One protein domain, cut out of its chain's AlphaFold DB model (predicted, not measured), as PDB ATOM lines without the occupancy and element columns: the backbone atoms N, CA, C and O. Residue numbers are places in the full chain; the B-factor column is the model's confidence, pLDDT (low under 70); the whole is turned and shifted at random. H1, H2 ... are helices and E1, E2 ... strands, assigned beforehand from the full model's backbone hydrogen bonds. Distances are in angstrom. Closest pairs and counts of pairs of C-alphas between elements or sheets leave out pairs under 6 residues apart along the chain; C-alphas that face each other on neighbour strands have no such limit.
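Overview. This is residues 15 to 41 and 304 to 359 of the 363 residues of the protein "Hypothetical protein" of Alexandrium catenella (UniProt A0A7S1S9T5). One long helix, H1, runs along one side, with H3 and H4 packed on it at steep angles. A small two-strand hairpin, E1 and E2, leads directly into H3, while H2 is set off past the other end of H1. The printed part has 83 residues with four named helices and two named strands, in the order H1 H2 E1 E2 H3 H4; the class is mostly helix and the sheet, in the order E1 - E2, is antiparallel. It is compact, with a radius of gyration of the C-alphas of 12.4 A and spans of 32 by 31 by 20 A.

Arrangement. H1, residues 15 to 29, touches H4, residues 348 to 358, at a steep tilt of 49 degrees, opposite ways; the closest C-alphas, of Val 21 and Val 355, are 6.0 A apart. With residues 17 to 20 alone, H1 touches H3, residues 327 to 336, at 69 degrees, a steep tilt only just short of about perpendicular; the closest C-alphas, of Glu 17 and His 332, are 6.5 A apart. H3 and H4 are near each other, with 5 pairs of C-alphas within 10 A. H2, residues 33 to 41, touches no helix. E1, residues 316 to 318, and E2, residues 324 to 326, form a hairpin, with N 317 and O 325 within hydrogen-bond range at 2.7 A. In H1, H2 and H3 every O i to N i+4 pair is within range; in H4, 6 of 7.

Along the chain. H1 begins at C-alpha 15 (-38.193, -7.808, -11.587) and is 21.3 A long. H2 measures 12.5 A, H3 14.2 A and H4 15.5 A; H4 ends at C-alpha 358 (-40.534, -19.737, -13.702).

Size, cuts and confidence. The farthest C-alphas, of Ser 15 and Gln 41, are 34.4 A apart. Residues 42 to 303 are not printed, and C-alphas 41 and 304 are 17.8 A apart. The link from H3 to H4 is long. No printed residue is under 70 in pLDDT.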
ATOM      1  N   SER A  15     -39.629  -7.544 -11.461       86.56
ATOM      2  CA  SER A  15     -38.193  -7.808 -11.587       86.56
ATOM      3  C   SER A  15     -37.553  -8.387 -10.318       86.56
ATOM      4  O   SER A  15     -36.527  -9.065 -10.423       86.56
ATOM      5  N   ASP A  16     -38.089  -8.097  -9.131       90.81
ATOM      6  CA  ASP A  16     -37.572  -8.626  -7.867       90.81
ATOM      7  C   ASP A  16     -38.012 -10.082  -7.659       90.81
ATOM      8  O   ASP A  16     -37.194 -10.911  -7.247       90.81
ATOM      9  N   GLU A  17     -39.251 -10.417  -8.041       92.44
ATOM     10  CA  GLU A  17     -39.786 -11.786  -8.021       92.44
ATOM     11  C   GLU A  17     -38.978 -12.723  -8.931       92.44
ATOM     12  O   GLU A  17     -38.519 -13.775  -8.480       92.44
ATOM     13  N   ASP A  18     -38.714 -12.316 -10.178       93.38
ATOM     14  CA  ASP A  18     -37.916 -13.101 -11.132       93.38
ATOM     15  C   ASP A  18     -36.495 -13.358 -10.608       93.38
ATOM     16  O   ASP A  18     -35.972 -14.477 -10.676       93.38
ATOM     17  N   ARG A  19     -35.867 -12.327 -10.022       95.00
ATOM     18  CA  ARG A  19     -34.537 -12.448  -9.414       95.00
ATOM     19  C   ARG A  19     -34.559 -13.399  -8.220       95.00
ATOM     20  O   ARG A  19     -33.613 -14.165  -8.033       95.00
ATOM     21  N   TRP A  20     -35.607 -13.367  -7.400       95.75
ATOM     22  CA  TRP A  20     -35.766 -14.302  -6.291       95.75
ATOM     23  C   TRP A  20     -35.924 -15.746  -6.780       95.75
ATOM     24  O   TRP A  20     -35.177 -16.612  -6.322       95.75
ATOM     25  N   VAL A  21     -36.805 -16.000  -7.757       96.56
ATOM     26  CA  VAL A  21     -37.012 -17.341  -8.332       96.56
ATOM     27  C   VAL A  21     -35.702 -17.899  -8.887       96.56
ATOM     28  O   VAL A  21     -35.360 -19.049  -8.606       96.56
ATOM     29  N   GLN A  22     -34.937 -17.080  -9.616       96.12
ATOM     30  CA  GLN A  22     -33.636 -17.472 -10.153       96.12
ATOM     31  C   GLN A  22     -32.652 -17.868  -9.040       96.12
ATOM     32  O   GLN A  22     -32.045 -18.938  -9.111       96.12
ATOM     33  N   ARG A  23     -32.531 -17.054  -7.980       96.62
ATOM     34  CA  ARG A  23     -31.659 -17.358  -6.827       96.62
ATOM     35  C   ARG A  23     -32.042 -18.674  -6.151       96.62
ATOM     36  O   ARG A  23     -31.172 -19.494  -5.869       96.62
ATOM     37  N   VAL A  24     -33.335 -18.900  -5.918       96.69
ATOM     38  CA  VAL A  24     -33.836 -20.139  -5.302       96.69
ATOM     39  C   VAL A  24     -33.564 -21.344  -6.201       96.69
ATOM     40  O   VAL A  24     -33.085 -22.368  -5.719       96.69
ATOM     41  N   HIS A  25     -33.812 -21.231  -7.507       96.12
ATOM     42  CA  HIS A  25     -33.518 -22.297  -8.464       96.12
ATOM     43  C   HIS A  25     -32.025 -22.672  -8.463       96.12
ATOM     44  O   HIS A  25     -31.667 -23.852  -8.397       96.12
ATOM     45  N   GLU A  26     -31.138 -21.677  -8.472       96.00
ATOM     46  CA  GLU A  26     -29.691 -21.887  -8.385       96.00
ATOM     47  C   GLU A  26     -29.263 -22.525  -7.059       96.00
ATOM     48  O   GLU A  26     -28.414 -23.414  -7.061       96.00
ATOM     49  N   ALA A  27     -29.847 -22.115  -5.931       95.06
ATOM     50  CA  ALA A  27     -29.555 -22.709  -4.629       95.06
ATOM     51  C   ALA A  27     -29.999 -24.182  -4.570       95.06
ATOM     52  O   ALA A  27     -29.227 -25.060  -4.179       95.06
ATOM     53  N   GLN A  28     -31.226 -24.472  -5.013       94.31
ATOM     54  CA  GLN A  28     -31.806 -25.817  -4.966       94.31
ATOM     55  C   GLN A  28     -31.125 -26.792  -5.933       94.31
ATOM     56  O   GLN A  28     -30.898 -27.945  -5.574       94.31
ATOM     57  N   SER A  29     -30.745 -26.340  -7.132       94.19
ATOM     58  CA  SER A  29     -30.085 -27.187  -8.143       94.19
ATOM     59  C   SER A  29     -28.685 -27.665  -7.742       94.19
ATOM     60  O   SER A  29     -28.201 -28.659  -8.281       94.19
ATOM     61  N   ARG A  30     -28.038 -27.012  -6.768       94.88
ATOM     62  CA  ARG A  30     -26.720 -27.418  -6.246       94.88
ATOM     63  C   ARG A  30     -26.782 -28.540  -5.205       94.88
ATOM     64  O   ARG A  30     -25.730 -29.055  -4.824       94.88
ATOM     65  N   ARG A  31     -27.966 -28.925  -4.710       93.00
ATOM     66  CA  ARG A  31     -28.092 -29.982  -3.693       93.00
ATOM     67  C   ARG A  31     -27.942 -31.372  -4.304       93.00
ATOM     68  O   ARG A  31     -28.617 -31.713  -5.270       93.00
ATOM     69  N   THR A  32     -27.113 -32.209  -3.680       93.81
ATOM     70  CA  THR A  32     -27.066 -33.638  -4.019       93.81
ATOM     71  C   THR A  32     -28.312 -34.360  -3.484       93.81
ATOM     72  O   THR A  32     -28.921 -33.895  -2.510       93.81
ATOM     73  N   PRO A  33     -28.694 -35.512  -4.065       91.94
ATOM     74  CA  PRO A  33     -29.805 -36.321  -3.563       91.94
ATOM     75  C   PRO A  33     -29.654 -36.717  -2.086       91.94
ATOM     76  O   PRO A  33     -30.623 -36.683  -1.328       91.94
ATOM     77  N   GLU A  34     -28.434 -37.030  -1.647       94.25
ATOM     78  CA  GLU A  34     -28.131 -37.423  -0.267       94.25
ATOM     79  C   GLU A  34     -28.304 -36.241   0.693       94.25
ATOM     80  O   GLU A  34     -28.923 -36.380   1.750       94.25
ATOM     81  N   ALA A  35     -27.812 -35.057   0.311       90.31
ATOM     82  CA  ALA A  35     -27.994 -33.834   1.089       90.31
ATOM     83  C   ALA A  35     -29.482 -33.469   1.215       90.31
ATOM     84  O   ALA A  35     -29.934 -33.057   2.288       90.31
ATOM     85  N   LEU A  36     -30.256 -33.673   0.144       87.88
ATOM     86  CA  LEU A  36     -31.703 -33.469   0.131       87.88
ATOM     87  C   LEU A  36     -32.418 -34.427   1.090       87.88
ATOM     88  O   LEU A  36     -33.259 -33.993   1.876       87.88
ATOM     89  N   GLN A  37     -32.077 -35.717   1.056       90.56
ATOM     90  CA  GLN A  37     -32.662 -36.718   1.947       90.56
ATOM     91  C   GLN A  37     -32.324 -36.436   3.416       90.56
ATOM     92  O   GLN A  37     -33.214 -36.479   4.266       90.56
ATOM     93  N   ALA A  38     -31.070 -36.093   3.715       90.31
ATOM     94  CA  ALA A  38     -30.652 -35.733   5.066       90.31
ATOM     95  C   ALA A  38     -31.378 -34.473   5.568       90.31
ATOM     96  O   ALA A  38     -31.816 -34.427   6.718       90.31
ATOM     97  N   ALA A  39     -31.553 -33.462   4.708       87.62
ATOM     98  CA  ALA A  39     -32.334 -32.274   5.041       87.62
ATOM     99  C   ALA A  39     -33.806 -32.620   5.314       87.62
ATOM    100  O   ALA A  39     -34.344 -32.186   6.328       87.62
ATOM    101  N   ARG A  40     -34.438 -33.456   4.475       86.69
ATOM    102  CA  ARG A  40     -35.820 -33.932   4.683       86.69
ATOM    103  C   ARG A  40     -35.993 -34.613   6.039       86.69
ATOM    104  O   ARG A  40     -36.950 -34.316   6.741       86.69
ATOM    105  N   GLN A  41     -35.064 -35.490   6.417       89.69
ATOM    106  CA  GLN A  41     -35.110 -36.178   7.710       89.69
ATOM    107  C   GLN A  41     -35.023 -35.196   8.882       89.69
ATOM    108  O   GLN A  41     -35.858 -35.254   9.777       89.69
ATOM    109  N   CYS A 304     -34.094 -20.945   0.396       96.25
ATOM    110  CA  CYS A 304     -32.825 -20.312   0.005       96.25
ATOM    111  C   CYS A 304     -31.575 -21.054   0.497       96.25
ATOM    112  O   CYS A 304     -30.488 -20.780   0.002       96.25
ATOM    113  N   LEU A 305     -31.721 -22.015   1.419       94.88
ATOM    114  CA  LEU A 305     -30.625 -22.763   2.056       94.88
ATOM    115  C   LEU A 305     -29.721 -21.917   2.963       94.88
ATOM    116  O   LEU A 305     -28.634 -22.345   3.343       94.88
ATOM    117  N   GLU A 306     -30.174 -20.722   3.328       95.94
ATOM    118  CA  GLU A 306     -29.456 -19.833   4.235       95.94
ATOM    119  C   GLU A 306     -29.853 -20.089   5.690       95.94
ATOM    120  O   GLU A 306     -30.966 -20.539   5.978       95.94
ATOM    121  N   ALA A 307     -28.934 -19.817   6.617       95.06
ATOM    122  CA  ALA A 307     -29.173 -20.011   8.040       95.06
ATOM    123  C   ALA A 307     -30.248 -19.047   8.567       95.06
ATOM    124  O   ALA A 307     -30.320 -17.891   8.150       95.06
ATOM    125  N   PHE A 308     -31.058 -19.513   9.516       94.38
ATOM    126  CA  PHE A 308     -31.992 -18.636  10.209       94.38
ATOM    127  C   PHE A 308     -31.258 -17.640  11.106       94.38
ATOM    128  O   PHE A 308     -30.229 -17.947  11.710       94.38
ATOM    129  N   THR A 309     -31.834 -16.450  11.220       93.19
ATOM    130  CA  THR A 309     -31.386 -15.385  12.121       93.19
ATOM    131  C   THR A 309     -32.476 -15.092  13.147       93.19
ATOM    132  O   THR A 309     -33.637 -15.444  12.950       93.19
ATOM    133  N   GLU A 310     -32.126 -14.456  14.264       86.81
ATOM    134  CA  GLU A 310     -33.114 -14.125  15.301       86.81
ATOM    135  C   GLU A 310     -34.102 -13.035  14.853       86.81
ATOM    136  O   GLU A 310     -35.240 -13.005  15.317       86.81
ATOM    137  N   ARG A 311     -33.673 -12.113  13.978       87.56
ATOM    138  CA  ARG A 311     -34.470 -10.979  13.484       87.56
ATOM    139  C   ARG A 311     -34.069 -10.616  12.055       87.56
ATOM    140  O   ARG A 311     -32.895 -10.706  11.710       87.56
ATOM    141  N   GLY A 312     -35.027 -10.109  11.278       91.31
ATOM    142  CA  GLY A 312     -34.817  -9.620   9.912       91.31
ATOM    143  C   GLY A 312     -35.335 -10.580   8.840       91.31
ATOM    144  O   GLY A 312     -36.143 -11.459   9.124       91.31
ATOM    145  N   GLU A 313     -34.850 -10.409   7.611       89.38
ATOM    146  CA  GLU A 313     -35.281 -11.138   6.403       89.38
ATOM    147  C   GLU A 313     -35.116 -12.665   6.510       89.38
ATOM    148  O   GLU A 313     -35.909 -13.435   5.966       89.38
ATOM    149  N   HIS A 314     -34.120 -13.118   7.276       92.31
ATOM    150  CA  HIS A 314     -33.862 -14.536   7.526       92.31
ATOM    151  C   HIS A 314     -34.433 -15.033   8.861       92.31
ATOM    152  O   HIS A 314     -34.001 -16.073   9.360       92.31
ATOM    153  N   SER A 315     -35.367 -14.300   9.472       93.56
ATOM    154  CA  SER A 315     -36.069 -14.778  10.665       93.56
ATOM    155  C   SER A 315     -36.970 -15.965  10.319       93.56
ATOM    156  O   SER A 315     -37.555 -16.014   9.238       93.56
ATOM    157  N   ALA A 316     -37.009 -16.972  11.192       92.44
ATOM    158  CA  ALA A 316     -37.762 -18.196  10.942       92.44
ATOM    159  C   ALA A 316     -39.261 -17.998  11.209       92.44
ATOM    160  O   ALA A 316     -39.656 -17.634  12.314       92.44
ATOM    161  N   GLU A 317     -40.091 -18.340  10.232       90.31
ATOM    162  CA  GLU A 317     -41.542 -18.434  10.347       90.31
ATOM    163  C   GLU A 317     -41.977 -19.898  10.370       90.31
ATOM    164  O   GLU A 317     -41.577 -20.694   9.516       90.31
ATOM    165  N   THR A 318     -42.831 -20.257  11.331       89.06
ATOM    166  CA  THR A 318     -43.384 -21.611  11.445       89.06
ATOM    167  C   THR A 318     -44.757 -21.684  10.777       89.06
ATOM    168  O   THR A 318     -45.728 -21.064  11.212       89.06
ATOM    169  N   LEU A 319     -44.862 -22.503   9.734       88.12
ATOM    170  CA  LEU A 319     -46.104 -22.725   8.994       88.12
ATOM    171  C   LEU A 319     -47.090 -23.610   9.778       88.12
ATOM    172  O   LEU A 319     -46.726 -24.298  10.738       88.12
ATOM    173  N   SER A 320     -48.345 -23.679   9.323       82.00
ATOM    174  CA  SER A 320     -49.380 -24.535   9.938       82.00
ATOM    175  C   SER A 320     -49.003 -26.016  10.033       82.00
ATOM    176  O   SER A 320     -49.240 -26.664  11.053       82.00
ATOM    177  N   CYS A 321     -48.306 -26.518   9.016       80.81
ATOM    178  CA  CYS A 321     -47.749 -27.866   8.970       80.81
ATOM    179  C   CYS A 321     -46.510 -28.075   9.861       80.81
ATOM    180  O   CYS A 321     -45.917 -29.146   9.791       80.81
ATOM    181  N   CYS A 322     -46.130 -27.089  10.685       84.50
ATOM    182  CA  CYS A 322     -44.993 -27.115  11.615       84.50
ATOM    183  C   CYS A 322     -43.599 -27.095  10.954       84.50
ATOM    184  O   CYS A 322     -42.596 -27.358  11.610       84.50
ATOM    185  N   HIS A 323     -43.519 -26.770   9.664       87.69
ATOM    186  CA  HIS A 323     -42.254 -26.541   8.963       87.69
ATOM    187  C   HIS A 323     -41.816 -25.081   9.058       87.69
ATOM    188  O   HIS A 323     -42.669 -24.194   8.990       87.69
ATOM    189  N   LYS A 324     -40.502 -24.835   9.142       92.56
ATOM    190  CA  LYS A 324     -39.947 -23.475   9.177       92.56
ATOM    191  C   LYS A 324     -39.474 -23.011   7.797       92.56
ATOM    192  O   LYS A 324     -38.892 -23.793   7.041       92.56
ATOM    193  N   VAL A 325     -39.682 -21.740   7.485       94.31
ATOM    194  CA  VAL A 325     -39.170 -21.019   6.302       94.31
ATOM    195  C   VAL A 325     -38.703 -19.636   6.750       94.31
ATOM    196  O   VAL A 325     -39.090 -19.219   7.831       94.31
ATOM    197  N   CYS A 326     -37.850 -18.930   6.002       96.25
ATOM    198  CA  CYS A 326     -37.546 -17.550   6.393       96.25
ATOM    199  C   CYS A 326     -38.619 -16.581   5.890       96.25
ATOM    200  O   CYS A 326     -39.208 -16.835   4.836       96.25
ATOM    201  N   SER A 327     -38.833 -15.484   6.622       94.56
ATOM    202  CA  SER A 327     -39.840 -14.465   6.302       94.56
ATOM    203  C   SER A 327     -39.688 -13.917   4.880       94.56
ATOM    204  O   SER A 327     -40.662 -13.879   4.134       94.56
ATOM    205  N   ASP A 328     -38.459 -13.614   4.442       96.06
ATOM    206  CA  ASP A 328     -38.196 -13.118   3.083       96.06
ATOM    207  C   ASP A 328     -38.614 -14.120   1.996       96.06
ATOM    208  O   ASP A 328     -39.314 -13.783   1.038       96.06
ATOM    209  N   CYS A 329     -38.237 -15.392   2.156       96.94
ATOM    210  CA  CYS A 329     -38.627 -16.418   1.194       96.94
ATOM    211  C   CYS A 329     -40.126 -16.702   1.226       96.94
ATOM    212  O   CYS A 329     -40.686 -17.071   0.196       96.94
ATOM    213  N   TRP A 330     -40.771 -16.569   2.384       95.88
ATOM    214  CA  TRP A 330     -42.206 -16.776   2.499       95.88
ATOM    215  C   TRP A 330     -43.007 -15.658   1.832       95.88
ATOM    216  O   TRP A 330     -43.972 -15.940   1.118       95.88
ATOM    217  N   GLU A 331     -42.571 -14.410   1.988       94.81
ATOM    218  CA  GLU A 331     -43.160 -13.243   1.336       94.81
ATOM    219  C   GLU A 331     -43.068 -13.353  -0.192       94.81
ATOM    220  O   GLU A 331     -44.093 -13.346  -0.879       94.81
ATOM    221  N   HIS A 332     -41.865 -13.586  -0.726       95.56
ATOM    222  CA  HIS A 332     -41.668 -13.764  -2.165       95.56
ATOM    223  C   HIS A 332     -42.435 -14.972  -2.708       95.56
ATOM    224  O   HIS A 332     -43.056 -14.899  -3.768       95.56
ATOM    225  N   TRP A 333     -42.445 -16.091  -1.978       95.69
ATOM    226  CA  TRP A 333     -43.209 -17.261  -2.395       95.69
ATOM    227  C   TRP A 333     -44.714 -16.985  -2.428       95.69
ATOM    228  O   TRP A 333     -45.411 -17.435  -3.341       95.69
ATOM    229  N   SER A 334     -45.218 -16.202  -1.475       94.19
ATOM    230  CA  SER A 334     -46.607 -15.745  -1.454       94.19
ATOM    231  C   SER A 334     -46.923 -14.857  -2.656       94.19
ATOM    232  O   SER A 334     -47.957 -15.056  -3.293       94.19
ATOM    233  N   ALA A 335     -46.026 -13.937  -3.019       92.88
ATOM    234  CA  ALA A 335     -46.179 -13.072  -4.188       92.88
ATOM    235  C   ALA A 335     -46.204 -13.883  -5.501       92.88
ATOM    236  O   ALA A 335     -47.182 -13.826  -6.255       92.88
ATOM    237  N   VAL A 336     -45.219 -14.769  -5.693       92.44
ATOM    238  CA  VAL A 336     -45.082 -15.660  -6.866       92.44
ATOM    239  C   VAL A 336     -46.275 -16.615  -7.031       92.44
ATOM    240  O   VAL A 336     -46.596 -17.053  -8.140       92.44
ATOM    241  N   THR A 337     -46.948 -16.959  -5.932       91.31
ATOM    242  CA  THR A 337     -48.149 -17.811  -5.925       91.31
ATOM    243  C   THR A 337     -49.458 -17.022  -5.844       91.31
ATOM    244  O   THR A 337     -50.519 -17.609  -5.626       91.31
ATOM    245  N   HIS A 338     -49.408 -15.701  -6.045       90.38
ATOM    246  CA  HIS A 338     -50.562 -14.797  -6.039       90.38
ATOM    247  C   HIS A 338     -51.407 -14.907  -4.760       90.38
ATOM    248  O   HIS A 338     -52.636 -15.022  -4.799       90.38
ATOM    249  N   GLY A 339     -50.732 -14.926  -3.611       88.75
ATOM    250  CA  GLY A 339     -51.344 -15.019  -2.287       88.75
ATOM    251  C   GLY A 339     -51.879 -16.409  -1.942       88.75
ATOM    252  O   GLY A 339     -52.645 -16.548  -0.991       88.75
ATOM    253  N   ARG A 340     -51.508 -17.448  -2.702       89.25
ATOM    254  CA  ARG A 340     -51.882 -18.847  -2.430       89.25
ATOM    255  C   ARG A 340     -50.652 -19.742  -2.273       89.25
ATOM    256  O   ARG A 340     -50.540 -20.743  -2.995       89.25
ATOM    257  N   PRO A 341     -49.735 -19.407  -1.350       92.62
ATOM    258  CA  PRO A 341     -48.558 -20.222  -1.132       92.62
ATOM    259  C   PRO A 341     -48.954 -21.611  -0.632       92.62
ATOM    260  O   PRO A 341     -50.067 -21.870  -0.176       92.62
ATOM    261  N   PHE A 342     -48.017 -22.540  -0.726       92.12
ATOM    262  CA  PHE A 342     -48.087 -23.837  -0.065       92.12
ATOM    263  C   PHE A 342     -46.724 -24.162   0.527       92.12
ATOM    264  O   PHE A 342     -45.712 -23.654   0.048       92.12
ATOM    265  N   CYS A 343     -46.684 -25.016   1.551       91.81
ATOM    266  CA  CYS A 343     -45.427 -25.392   2.188       91.81
ATOM    267  C   CYS A 343     -44.489 -26.110   1.190       91.81
ATOM    268  O   CYS A 343     -44.834 -27.207   0.729       91.81
ATOM    269  N   PRO A 344     -43.288 -25.559   0.913       91.62
ATOM    270  CA  PRO A 344     -42.302 -26.161   0.011       91.62
ATOM    271  C   PRO A 344     -41.773 -27.520   0.462       91.62
ATOM    272  O   PRO A 344     -41.151 -28.223  -0.320       91.62
ATOM    273  N   LEU A 345     -41.998 -27.903   1.718       88.62
ATOM    274  CA  LEU A 345     -41.540 -29.179   2.263       88.62
ATOM    275  C   LEU A 345     -42.613 -30.259   2.177       88.62
ATOM    276  O   LEU A 345     -42.322 -31.378   1.764       88.62
ATOM    277  N   CYS A 346     -43.870 -29.918   2.472       85.50
ATOM    278  CA  CYS A 346     -44.987 -30.848   2.292       85.50
ATOM    279  C   CYS A 346     -45.241 -31.182   0.813       85.50
ATOM    280  O   CYS A 346     -45.735 -32.265   0.510       85.50
ATOM    281  N   ARG A 347     -44.940 -30.251  -0.104       89.25
ATOM    282  CA  ARG A 347     -45.163 -30.394  -1.555       89.25
ATOM    283  C   ARG A 347     -43.897 -30.066  -2.341       89.25
ATOM    284  O   ARG A 347     -43.910 -29.236  -3.246       89.25
ATOM    285  N   GLN A 348     -42.789 -30.697  -1.966       90.12
ATOM    286  CA  GLN A 348     -41.476 -30.331  -2.494       90.12
ATOM    287  C   GLN A 348     -41.344 -30.475  -4.003       90.12
ATOM    288  O   GLN A 348     -40.835 -29.562  -4.646       90.12
ATOM    289  N   ASP A 349     -41.834 -31.567  -4.579       90.81
ATOM    290  CA  ASP A 349     -41.728 -31.775  -6.025       90.81
ATOM    291  C   ASP A 349     -42.522 -30.707  -6.796       90.81
ATOM    292  O   ASP A 349     -42.076 -30.201  -7.824       90.81
ATOM    293  N   GLU A 350     -43.670 -30.294  -6.253       94.00
ATOM    294  CA  GLU A 350     -44.498 -29.236  -6.832       94.00
ATOM    295  C   GLU A 350     -43.857 -27.856  -6.682       94.00
ATOM    296  O   GLU A 350     -43.907 -27.050  -7.609       94.00
ATOM    297  N   PHE A 351     -43.232 -27.587  -5.534       94.94
ATOM    298  CA  PHE A 351     -42.470 -26.364  -5.304       94.94
ATOM    299  C   PHE A 351     -41.287 -26.261  -6.270       94.94
ATOM    300  O   PHE A 351     -41.161 -25.264  -6.978       94.94
ATOM    301  N   LEU A 352     -40.457 -27.304  -6.354       93.81
ATOM    302  CA  LEU A 352     -39.301 -27.332  -7.249       93.81
ATOM    303  C   LEU A 352     -39.731 -27.220  -8.715       93.81
ATOM    304  O   LEU A 352     -39.127 -26.457  -9.464       93.81
ATOM    305  N   GLY A 353     -40.808 -27.904  -9.112       94.25
ATOM    306  CA  GLY A 353     -41.381 -27.776 -10.452       94.25
ATOM    307  C   GLY A 353     -41.893 -26.363 -10.753       94.25
ATOM    308  O   GLY A 353     -41.686 -25.855 -11.853       94.25
ATOM    309  N   ALA A 354     -42.522 -25.702  -9.777       94.31
ATOM    310  CA  ALA A 354     -43.016 -24.334  -9.912       94.31
ATOM    311  C   ALA A 354     -41.889 -23.292  -9.990       94.31
ATOM    312  O   ALA A 354     -42.013 -22.329 -10.747       94.31
ATOM    313  N   VAL A 355     -40.810 -23.480  -9.227       95.56
ATOM    314  CA  VAL A 355     -39.611 -22.632  -9.285       95.56
ATOM    315  C   VAL A 355     -38.888 -22.833 -10.616       95.56
ATOM    316  O   VAL A 355     -38.600 -21.860 -11.305       95.56
ATOM    317  N   ALA A 356     -38.661 -24.081 -11.033       94.19
ATOM    318  CA  ALA A 356     -37.968 -24.392 -12.284       94.19
ATOM    319  C   ALA A 356     -38.722 -23.903 -13.530       94.19
ATOM    320  O   ALA A 356     -38.093 -23.462 -14.485       94.19
ATOM    321  N   SER A 357     -40.061 -23.941 -13.532       93.62
ATOM    322  CA  SER A 357     -40.860 -23.460 -14.670       93.62
ATOM    323  C   SER A 357     -40.897 -21.937 -14.813       93.62
ATOM    324  O   SER A 357     -41.234 -21.441 -15.886       93.62
ATOM    325  N   ARG A 358     -40.573 -21.206 -13.741       93.00
ATOM    326  CA  ARG A 358     -40.534 -19.737 -13.702       93.00
ATOM    327  C   ARG A 358     -39.118 -19.179 -13.808       93.00
ATOM    328  O   ARG A 358     -38.961 -18.020 -14.172       93.00
ATOM    329  N   ALA A 359     -38.099 -19.982 -13.499       89.62
ATOM    330  CA  ALA A 359     -36.713 -19.577 -13.654       89.62
ATOM    331  C   ALA A 359     -36.415 -19.318 -15.145       89.62
ATOM    332  O   ALA A 359     -36.696 -20.185 -15.982       89.62
TER     333      ALA A 359